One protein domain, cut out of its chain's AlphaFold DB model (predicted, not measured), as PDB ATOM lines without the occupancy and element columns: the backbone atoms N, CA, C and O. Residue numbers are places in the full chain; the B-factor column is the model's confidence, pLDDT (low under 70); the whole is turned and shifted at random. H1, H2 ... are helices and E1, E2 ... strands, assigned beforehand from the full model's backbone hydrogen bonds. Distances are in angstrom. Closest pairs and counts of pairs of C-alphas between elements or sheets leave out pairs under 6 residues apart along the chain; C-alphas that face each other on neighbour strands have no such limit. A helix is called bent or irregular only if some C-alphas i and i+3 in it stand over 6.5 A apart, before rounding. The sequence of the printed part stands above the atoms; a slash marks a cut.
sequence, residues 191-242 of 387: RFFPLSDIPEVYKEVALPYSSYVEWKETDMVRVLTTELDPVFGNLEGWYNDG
ATOM      1  N   ARG A 191      20.689  27.583 -40.049       96.06
ATOM      2  CA  ARG A 191      21.154  27.308 -38.684       96.06
ATOM      3  C   ARG A 191      21.043  25.817 -38.456       96.06
ATOM      4  O   ARG A 191      19.999  25.237 -38.761       96.06
ATOM      5  N   PHE A 192      22.108  25.203 -37.963       95.38
ATOM      6  CA  PHE A 192      22.133  23.775 -37.686       95.38
ATOM      7  C   PHE A 192      22.937  23.506 -36.415       95.38
ATOM      8  O   PHE A 192      24.165  23.515 -36.431       95.38
ATOM      9  N   PHE A 193      22.225  23.323 -35.303       97.06
ATOM     10  CA  PHE A 193      22.791  23.413 -33.957       97.06
ATOM     11  C   PHE A 193      22.268  22.287 -33.048       97.06
ATOM     12  O   PHE A 193      21.078  21.981 -33.129       97.06
ATOM     13  N   PRO A 194      23.091  21.649 -32.197       97.25
ATOM     14  CA  PRO A 194      22.613  20.588 -31.309       97.25
ATOM     15  C   PRO A 194      21.572  21.102 -30.308       97.25
ATOM     16  O   PRO A 194      21.793  22.096 -29.620       97.25
ATOM     17  N   LEU A 195      20.439  20.407 -30.175       96.00
ATOM     18  CA  LEU A 195      19.411  20.763 -29.189       96.00
ATOM     19  C   LEU A 195      19.930  20.618 -27.746       96.00
ATOM     20  O   LEU A 195      19.479  21.327 -26.841       96.00
ATOM     21  N   SER A 196      20.883  19.709 -27.520       96.62
ATOM     22  CA  SER A 196      21.571  19.533 -26.234       96.62
ATOM     23  C   SER A 196      22.269  20.802 -25.759       96.62
ATOM     24  O   SER A 196      22.310  21.047 -24.556       96.62
ATOM     25  N   ASP A 197      22.748  21.617 -26.697       97.38
ATOM     26  CA  ASP A 197      23.609  22.767 -26.429       97.38
ATOM     27  C   ASP A 197      22.791  24.066 -26.306       97.38
ATOM     28  O   ASP A 197      23.320  25.119 -25.951       97.38
ATOM     29  N   ILE A 198      21.480  24.005 -26.574       97.50
ATOM     30  CA  ILE A 198      20.550  25.104 -26.307       97.50
ATOM     31  C   ILE A 198      20.366  25.246 -24.787       97.50
ATOM     32  O   ILE A 198      19.968  24.270 -24.138       97.50
ATOM     33  N   PRO A 199      20.583  26.448 -24.210       97.38
ATOM     34  CA  PRO A 199      20.340  26.692 -22.792       97.38
ATOM     35  C   PRO A 199      18.907  26.346 -22.387       97.38
ATOM     36  O   PRO A 199      17.960  26.679 -23.098       97.38
ATOM     37  N   GLU A 200      18.739  25.749 -21.205       96.31
ATOM     38  CA  GLU A 200      17.448  25.216 -20.745       96.31
ATOM     39  C   GLU A 200      16.315  26.256 -20.768       96.31
ATOM     40  O   GLU A 200      15.198  25.963 -21.182       96.31
ATOM     41  N   VAL A 201      16.620  27.512 -20.429       96.69
ATOM     42  CA  VAL A 201      15.653  28.625 -20.451       96.69
ATOM     43  C   VAL A 201      15.062  28.908 -21.841       96.69
ATOM     44  O   VAL A 201      13.992  29.502 -21.946       96.69
ATOM     45  N   TYR A 202      15.727  28.467 -22.911       96.50
ATOM     46  CA  TYR A 202      15.291  28.664 -24.293       96.50
ATOM     47  C   TYR A 202      14.906  27.361 -25.008       96.50
ATOM     48  O   TYR A 202      14.617  27.392 -26.206       96.50
ATOM     49  N   LYS A 203      14.875  26.221 -24.303       93.31
ATOM     50  CA  LYS A 203      14.606  24.900 -24.896       93.31
ATOM     51  C   LYS A 203      13.288  24.885 -25.674       93.31
ATOM     52  O   LYS A 203      13.266  24.521 -26.845       93.31
ATOM     53  N   GLU A 204      12.221  25.394 -25.059       93.56
ATOM     54  CA  GLU A 204      10.873  25.470 -25.643       93.56
ATOM     55  C   GLU A 204      10.805  26.317 -26.925       93.56
ATOM     56  O   GLU A 204       9.992  26.049 -27.805       93.56
ATOM     57  N   VAL A 205      11.685  27.315 -27.070       93.44
ATOM     58  CA  VAL A 205      11.774  28.135 -28.292       93.44
ATOM     59  C   VAL A 205      12.416  27.347 -29.437       93.44
ATOM     60  O   VAL A 205      12.051  27.537 -30.596       93.44
ATOM     61  N   ALA A 206      13.356  26.451 -29.128       93.19
ATOM     62  CA  ALA A 206      14.087  25.658 -30.113       93.19
ATOM     63  C   ALA A 206      13.352  24.373 -30.539       93.19
ATOM     64  O   ALA A 206      13.499  23.951 -31.689       93.19
ATOM     65  N   LEU A 207      12.548  23.770 -29.652       88.44
ATOM     66  CA  LEU A 207      11.848  22.497 -29.893       88.44
ATOM     67  C   LEU A 207      11.035  22.443 -31.207       88.44
ATOM     68  O   LEU A 207      11.129  21.431 -31.905       88.44
ATOM     69  N   PRO A 208      10.299  23.496 -31.628       90.88
ATOM     70  CA  PRO A 208       9.562  23.479 -32.897       90.88
ATOM     71  C   PRO A 208      10.442  23.326 -34.147       90.88
ATOM     72  O   PRO A 208       9.941  22.964 -35.209       90.88
ATOM     73  N   TYR A 209      11.739  23.609 -34.023       91.50
ATOM     74  CA  TYR A 209      12.725  23.558 -35.101       91.50
ATOM     75  C   TYR A 209      13.661  22.350 -34.972       91.50
ATOM     76  O   TYR A 209      14.590  22.209 -35.768       91.50
ATOM     77  N   SER A 210      13.467  21.500 -33.958       89.88
ATOM     78  CA  SER A 210      14.346  20.366 -33.687       89.88
ATOM     79  C   SER A 210      13.820  19.061 -34.271       89.88
ATOM     80  O   SER A 210      12.621  18.793 -34.252       89.88
ATOM     81  N   SER A 211      14.734  18.233 -34.763       84.12
ATOM     82  CA  SER A 211      14.452  16.848 -35.142       84.12
ATOM     83  C   SER A 211      15.698  15.988 -34.974       84.12
ATOM     84  O   SER A 211      16.818  16.491 -35.110       84.12
ATOM     85  N   TYR A 212      15.506  14.695 -34.720       87.00
ATOM     86  CA  TYR A 212      16.607  13.742 -34.669       87.00
ATOM     87  C   TYR A 212      17.280  13.630 -36.037       87.00
ATOM     88  O   TYR A 212      16.623  13.385 -37.052       87.00
ATOM     89  N   VAL A 213      18.601  13.798 -36.067       86.38
ATOM     90  CA  VAL A 213      19.402  13.672 -37.282       86.38
ATOM     91  C   VAL A 213      20.326  12.472 -37.151       86.38
ATOM     92  O   VAL A 213      21.317  12.519 -36.432       86.38
ATOM     93  N   GLU A 214      20.025  11.420 -37.914       87.62
ATOM     94  CA  GLU A 214      20.693  10.113 -37.841       87.62
ATOM     95  C   GLU A 214      22.221  10.204 -37.945       87.62
ATOM     96  O   GLU A 214      22.928   9.705 -37.083       87.62
ATOM     97  N   TRP A 215      22.754  10.929 -38.931       85.50
ATOM     98  CA  TRP A 215      24.207  11.066 -39.128       85.50
ATOM     99  C   TRP A 215      24.905  11.972 -38.098       85.50
ATOM    100  O   TRP A 215      26.131  12.087 -38.106       85.50
ATOM    101  N   LYS A 216      24.138  12.654 -37.244       89.19
ATOM    102  CA  LYS A 216      24.634  13.375 -36.065       89.19
ATOM    103  C   LYS A 216      24.377  12.609 -34.768       89.19
ATOM    104  O   LYS A 216      24.864  13.041 -33.731       89.19
ATOM    105  N   GLU A 217      23.606  11.526 -34.837       94.88
ATOM    106  CA  GLU A 217      23.169  10.704 -33.710       94.88
ATOM    107  C   GLU A 217      22.521  11.508 -32.564       94.88
ATOM    108  O   GLU A 217      22.553  11.099 -31.407       94.88
ATOM    109  N   THR A 218      21.917  12.662 -32.870       94.31
ATOM    110  CA  THR A 218      21.332  13.564 -31.867       94.31
ATOM    111  C   THR A 218      20.215  14.431 -32.449       94.31
ATOM    112  O   THR A 218      20.086  14.577 -33.671       94.31
ATOM    113  N   ASP A 219      19.412  15.027 -31.568       92.81
ATOM    114  CA  ASP A 219      18.433  16.048 -31.924       92.81
ATOM    115  C   ASP A 219      19.132  17.350 -32.312       92.81
ATOM    116  O   ASP A 219      19.915  17.930 -31.556       92.81
ATOM    117  N   MET A 220      18.818  17.828 -33.510       95.69
ATOM    118  CA  MET A 220      19.391  19.039 -34.074       95.69
ATOM    119  C   MET A 220      18.291  20.057 -34.332       95.69
ATOM    120  O   MET A 220      17.288  19.754 -34.977       95.69
ATOM    121  N   VAL A 221      18.521  21.286 -33.890       94.44
ATOM    122  CA  VAL A 221      17.770  22.475 -34.286       94.44
ATOM    123  C   VAL A 221      18.176  22.841 -35.708       94.44
ATOM    124  O   VAL A 221      19.360  23.051 -35.982       94.44
ATOM    125  N   ARG A 222      17.206  22.923 -36.622       93.94
ATOM    126  CA  ARG A 222      17.416  23.348 -38.007       93.94
ATOM    127  C   ARG A 222      16.483  24.496 -38.365       93.94
ATOM    128  O   ARG A 222      15.269  24.325 -38.407       93.94
ATOM    129  N   VAL A 223      17.061  25.644 -38.708       91.69
ATOM    130  CA  VAL A 223      16.313  26.846 -39.107       91.69
ATOM    131  C   VAL A 223      16.752  27.264 -40.507       91.69
ATOM    132  O   VAL A 223      17.943  27.318 -40.810       91.69
ATOM    133  N   LEU A 224      15.784  27.536 -41.384       89.75
ATOM    134  CA  LEU A 224      16.027  27.956 -42.773       89.75
ATOM    135  C   LEU A 224      15.963  29.482 -42.951       89.75
ATOM    136  O   LEU A 224      15.981  29.982 -44.073       89.75
ATOM    137  N   THR A 225      15.833  30.213 -41.853       89.81
ATOM    138  CA  THR A 225      15.659  31.664 -41.789       89.81
ATOM    139  C   THR A 225      16.571  32.222 -40.693       89.81
ATOM    140  O   THR A 225      17.250  31.472 -39.991       89.81
ATOM    141  N   THR A 226      16.561  33.541 -40.526       92.88
ATOM    142  CA  THR A 226      17.260  34.248 -39.445       92.88
ATOM    143  C   THR A 226      16.358  34.508 -38.231       92.88
ATOM    144  O   THR A 226      16.711  35.289 -37.352       92.88
ATOM    145  N   GLU A 227      15.167  33.893 -38.166       93.56
ATOM    146  CA  GLU A 227      14.119  34.278 -37.205       93.56
ATOM    147  C   GLU A 227      14.496  34.052 -35.736       93.56
ATOM    148  O   GLU A 227      13.961  34.723 -34.855       93.56
ATOM    149  N   LEU A 228      15.446  33.152 -35.470       95.56
ATOM    150  CA  LEU A 228      15.920  32.852 -34.118       95.56
ATOM    151  C   LEU A 228      17.258  33.520 -33.770       95.56
ATOM    152  O   LEU A 228      17.738  33.366 -32.647       95.56
ATOM    153  N   ASP A 229      17.852  34.293 -34.683       96.44
ATOM    154  CA  ASP A 229      19.132  34.971 -34.441       96.44
ATOM    155  C   ASP A 229      19.088  35.951 -33.245       96.44
ATOM    156  O   ASP A 229      20.052  35.971 -32.481       96.44
ATOM    157  N   PRO A 230      17.994  36.698 -32.964       96.12
ATOM    158  CA  PRO A 230      17.912  37.530 -31.757       96.12
ATOM    159  C   PRO A 230      17.967  36.752 -30.432       96.12
ATOM    160  O   PRO A 230      18.232  37.347 -29.389       96.12
ATOM    161  N   VAL A 231      17.686  35.444 -30.458       96.50
ATOM    162  CA  VAL A 231      17.669  34.578 -29.268       96.50
ATOM    163  C   VAL A 231      18.963  33.773 -29.165       96.50
ATOM    164  O   VAL A 231      19.569  33.706 -28.098       96.50
ATOM    165  N   PHE A 232      19.404  33.177 -30.275       97.31
ATOM    166  CA  PHE A 232      20.500  32.204 -30.304       97.31
ATOM    167  C   PHE A 232      21.772  32.710 -30.979       97.31
ATOM    168  O   PHE A 232      22.792  32.030 -30.932       97.31
ATOM    169  N   GLY A 233      21.758  33.912 -31.556       95.81
ATOM    170  CA  GLY A 233      22.870  34.454 -32.338       95.81
ATOM    171  C   GLY A 233      24.181  34.632 -31.572       95.81
ATOM    172  O   GLY A 233      25.231  34.729 -32.195       95.81
ATOM    173  N   ASN A 234      24.138  34.645 -30.237       95.62
ATOM    174  CA  ASN A 234      25.331  34.718 -29.390       95.62
ATOM    175  C   ASN A 234      25.869  33.339 -28.973       95.62
ATOM    176  O   ASN A 234      26.891  33.276 -28.292       95.62
ATOM    177  N   LEU A 235      25.187  32.242 -29.323       97.00
ATOM    178  CA  LEU A 235      25.660  30.898 -29.006       97.00
ATOM    179  C   LEU A 235      26.863  30.548 -29.881       97.00
ATOM    180  O   LEU A 235      26.842  30.707 -31.107       97.00
ATOM    181  N   GLU A 236      27.914  30.036 -29.244       96.00
ATOM    182  CA  GLU A 236      29.105  29.584 -29.947       96.00
ATOM    183  C   GLU A 236      28.731  28.472 -30.928       96.00
ATOM    184  O   GLU A 236      28.232  27.421 -30.546       96.00
ATOM    185  N   GLY A 237      28.980  28.715 -32.212       94.12
ATOM    186  CA  GLY A 237      28.716  27.755 -33.273       94.12
ATOM    187  C   GLY A 237      27.334  27.833 -33.918       94.12
ATOM    188  O   GLY A 237      27.084  27.081 -34.858       94.12
ATOM    189  N   TRP A 238      26.481  28.779 -33.511       96.69
ATOM    190  CA  TRP A 238      25.173  29.019 -34.139       96.69
ATOM    191  C   TRP A 238      25.259  29.243 -35.662       96.69
ATOM    192  O   TRP A 238      24.408  28.776 -36.418       96.69
ATOM    193  N   TYR A 239      26.336  29.893 -36.112       95.38
ATOM    194  CA  TYR A 239      26.613  30.208 -37.517       95.38
ATOM    195  C   TYR A 239      27.655  29.281 -38.176       95.38
ATOM    196  O   TYR A 239      28.220  29.621 -39.209       95.38
ATOM    197  N   ASN A 240      27.974  28.120 -37.587       93.12
ATOM    198  CA  ASN A 240      29.031  27.245 -38.123       93.12
ATOM    199  C   ASN A 240      28.670  26.564 -39.450       93.12
ATOM    200  O   ASN A 240      29.566  26.095 -40.153       93.12
ATOM    201  N   ASP A 241      27.381  26.442 -39.760       93.25
ATOM    202  CA  ASP A 241      26.926  25.744 -40.954       93.25
ATOM    203  C   ASP A 241      26.851  26.705 -42.151       93.25
ATOM    204  O   ASP A 241      25.974  27.560 -42.232       93.25
ATOM    205  N   GLY A 242      27.783  26.548 -43.094       93.81
ATOM    206  CA  GLY A 242      27.883  27.375 -44.298       93.81
ATOM    207  C   GLY A 242      26.885  27.030 -45.413       93.81
ATOM    208  O   GLY A 242      26.943  27.645 -46.478       93.81
TER     209      GLY A 242
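Overview. This is residues 191 to 242 of the 387 residues of a protein of Lutibacter agarilyticus (UniProt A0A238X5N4). A small sheet of three antiparallel strands, E1, E3 and E2 in that order, has the irregular helix H1 standing up over one face, and the short helix H2 lies past the end of E3. After H2, residues 233 to 242 have no named element and fold back toward the start of the printed part. The printed part has 52 residues with E1, H1, E2, E3 and H2 along it, and its class is mixed, helices and strands. It is compact and rounded, with a radius of gyration of the C-alphas of 10.1 A and spans of 28 by 26 by 18 A.

Along the chain. E1, residues 191 to 194, begins at C-alpha 191 (21.154, 27.308, -38.684). H1, residues 200 to 209, is 15.2 A long and irregular: C-alphas 201 and 204 are 7.7 A apart. E2 is residues 210 to 213. E3, residues 218 to 223, is 15.9 A long and ends at C-alpha 223 (16.313, 26.846, -39.107). H2, residues 229 to 232, ends at C-alpha 232 (20.500, 32.204, -30.304).

Arrangement. The sheet is only just strongly twisted, with C-alphas up to 4.3 A off its best plane. E1 and E3 are antiparallel at 158 degrees, with N 221 and O 193 2.8 A apart, within hydrogen-bond range. E2 and E3 form a hairpin at 129 degrees, with N 213 and O 218 2.9 A apart, also within range. E1, H1 and E2 make a split strand-helix-strand unit, two strands of one sheet joined through a helix, with E3 between them in the sheet, and its crossover is right-handed. H1 is on the sheet, over E3 and E2, at a height over the sheet of 9.4 A; its closest C-alphas to E3 are those of Tyr 209 and Val 221, 5.2 A apart. H2 is only just not on the sheet, with 4 pairs of C-alphas within 10 A, and is near H1, with 6 such pairs. In H1, 2 of 6 O i to N i+4 pairs and 4 of 7 O i to N i+3 pairs are within hydrogen-bond range; H2 is too short for an O i to N i+4 pair.

Size, cuts and confidence. The C-alphas of Glu 214 and Pro 230 are the two farthest apart, 28.2 A. The first and last printed C-alphas, of Arg 191 and Gly 242, are 8.8 A apart. The printed part has no cut, and the four links between named elements are tight. The mean pLDDT of the printed part is 93.7, and no printed residue is under 70.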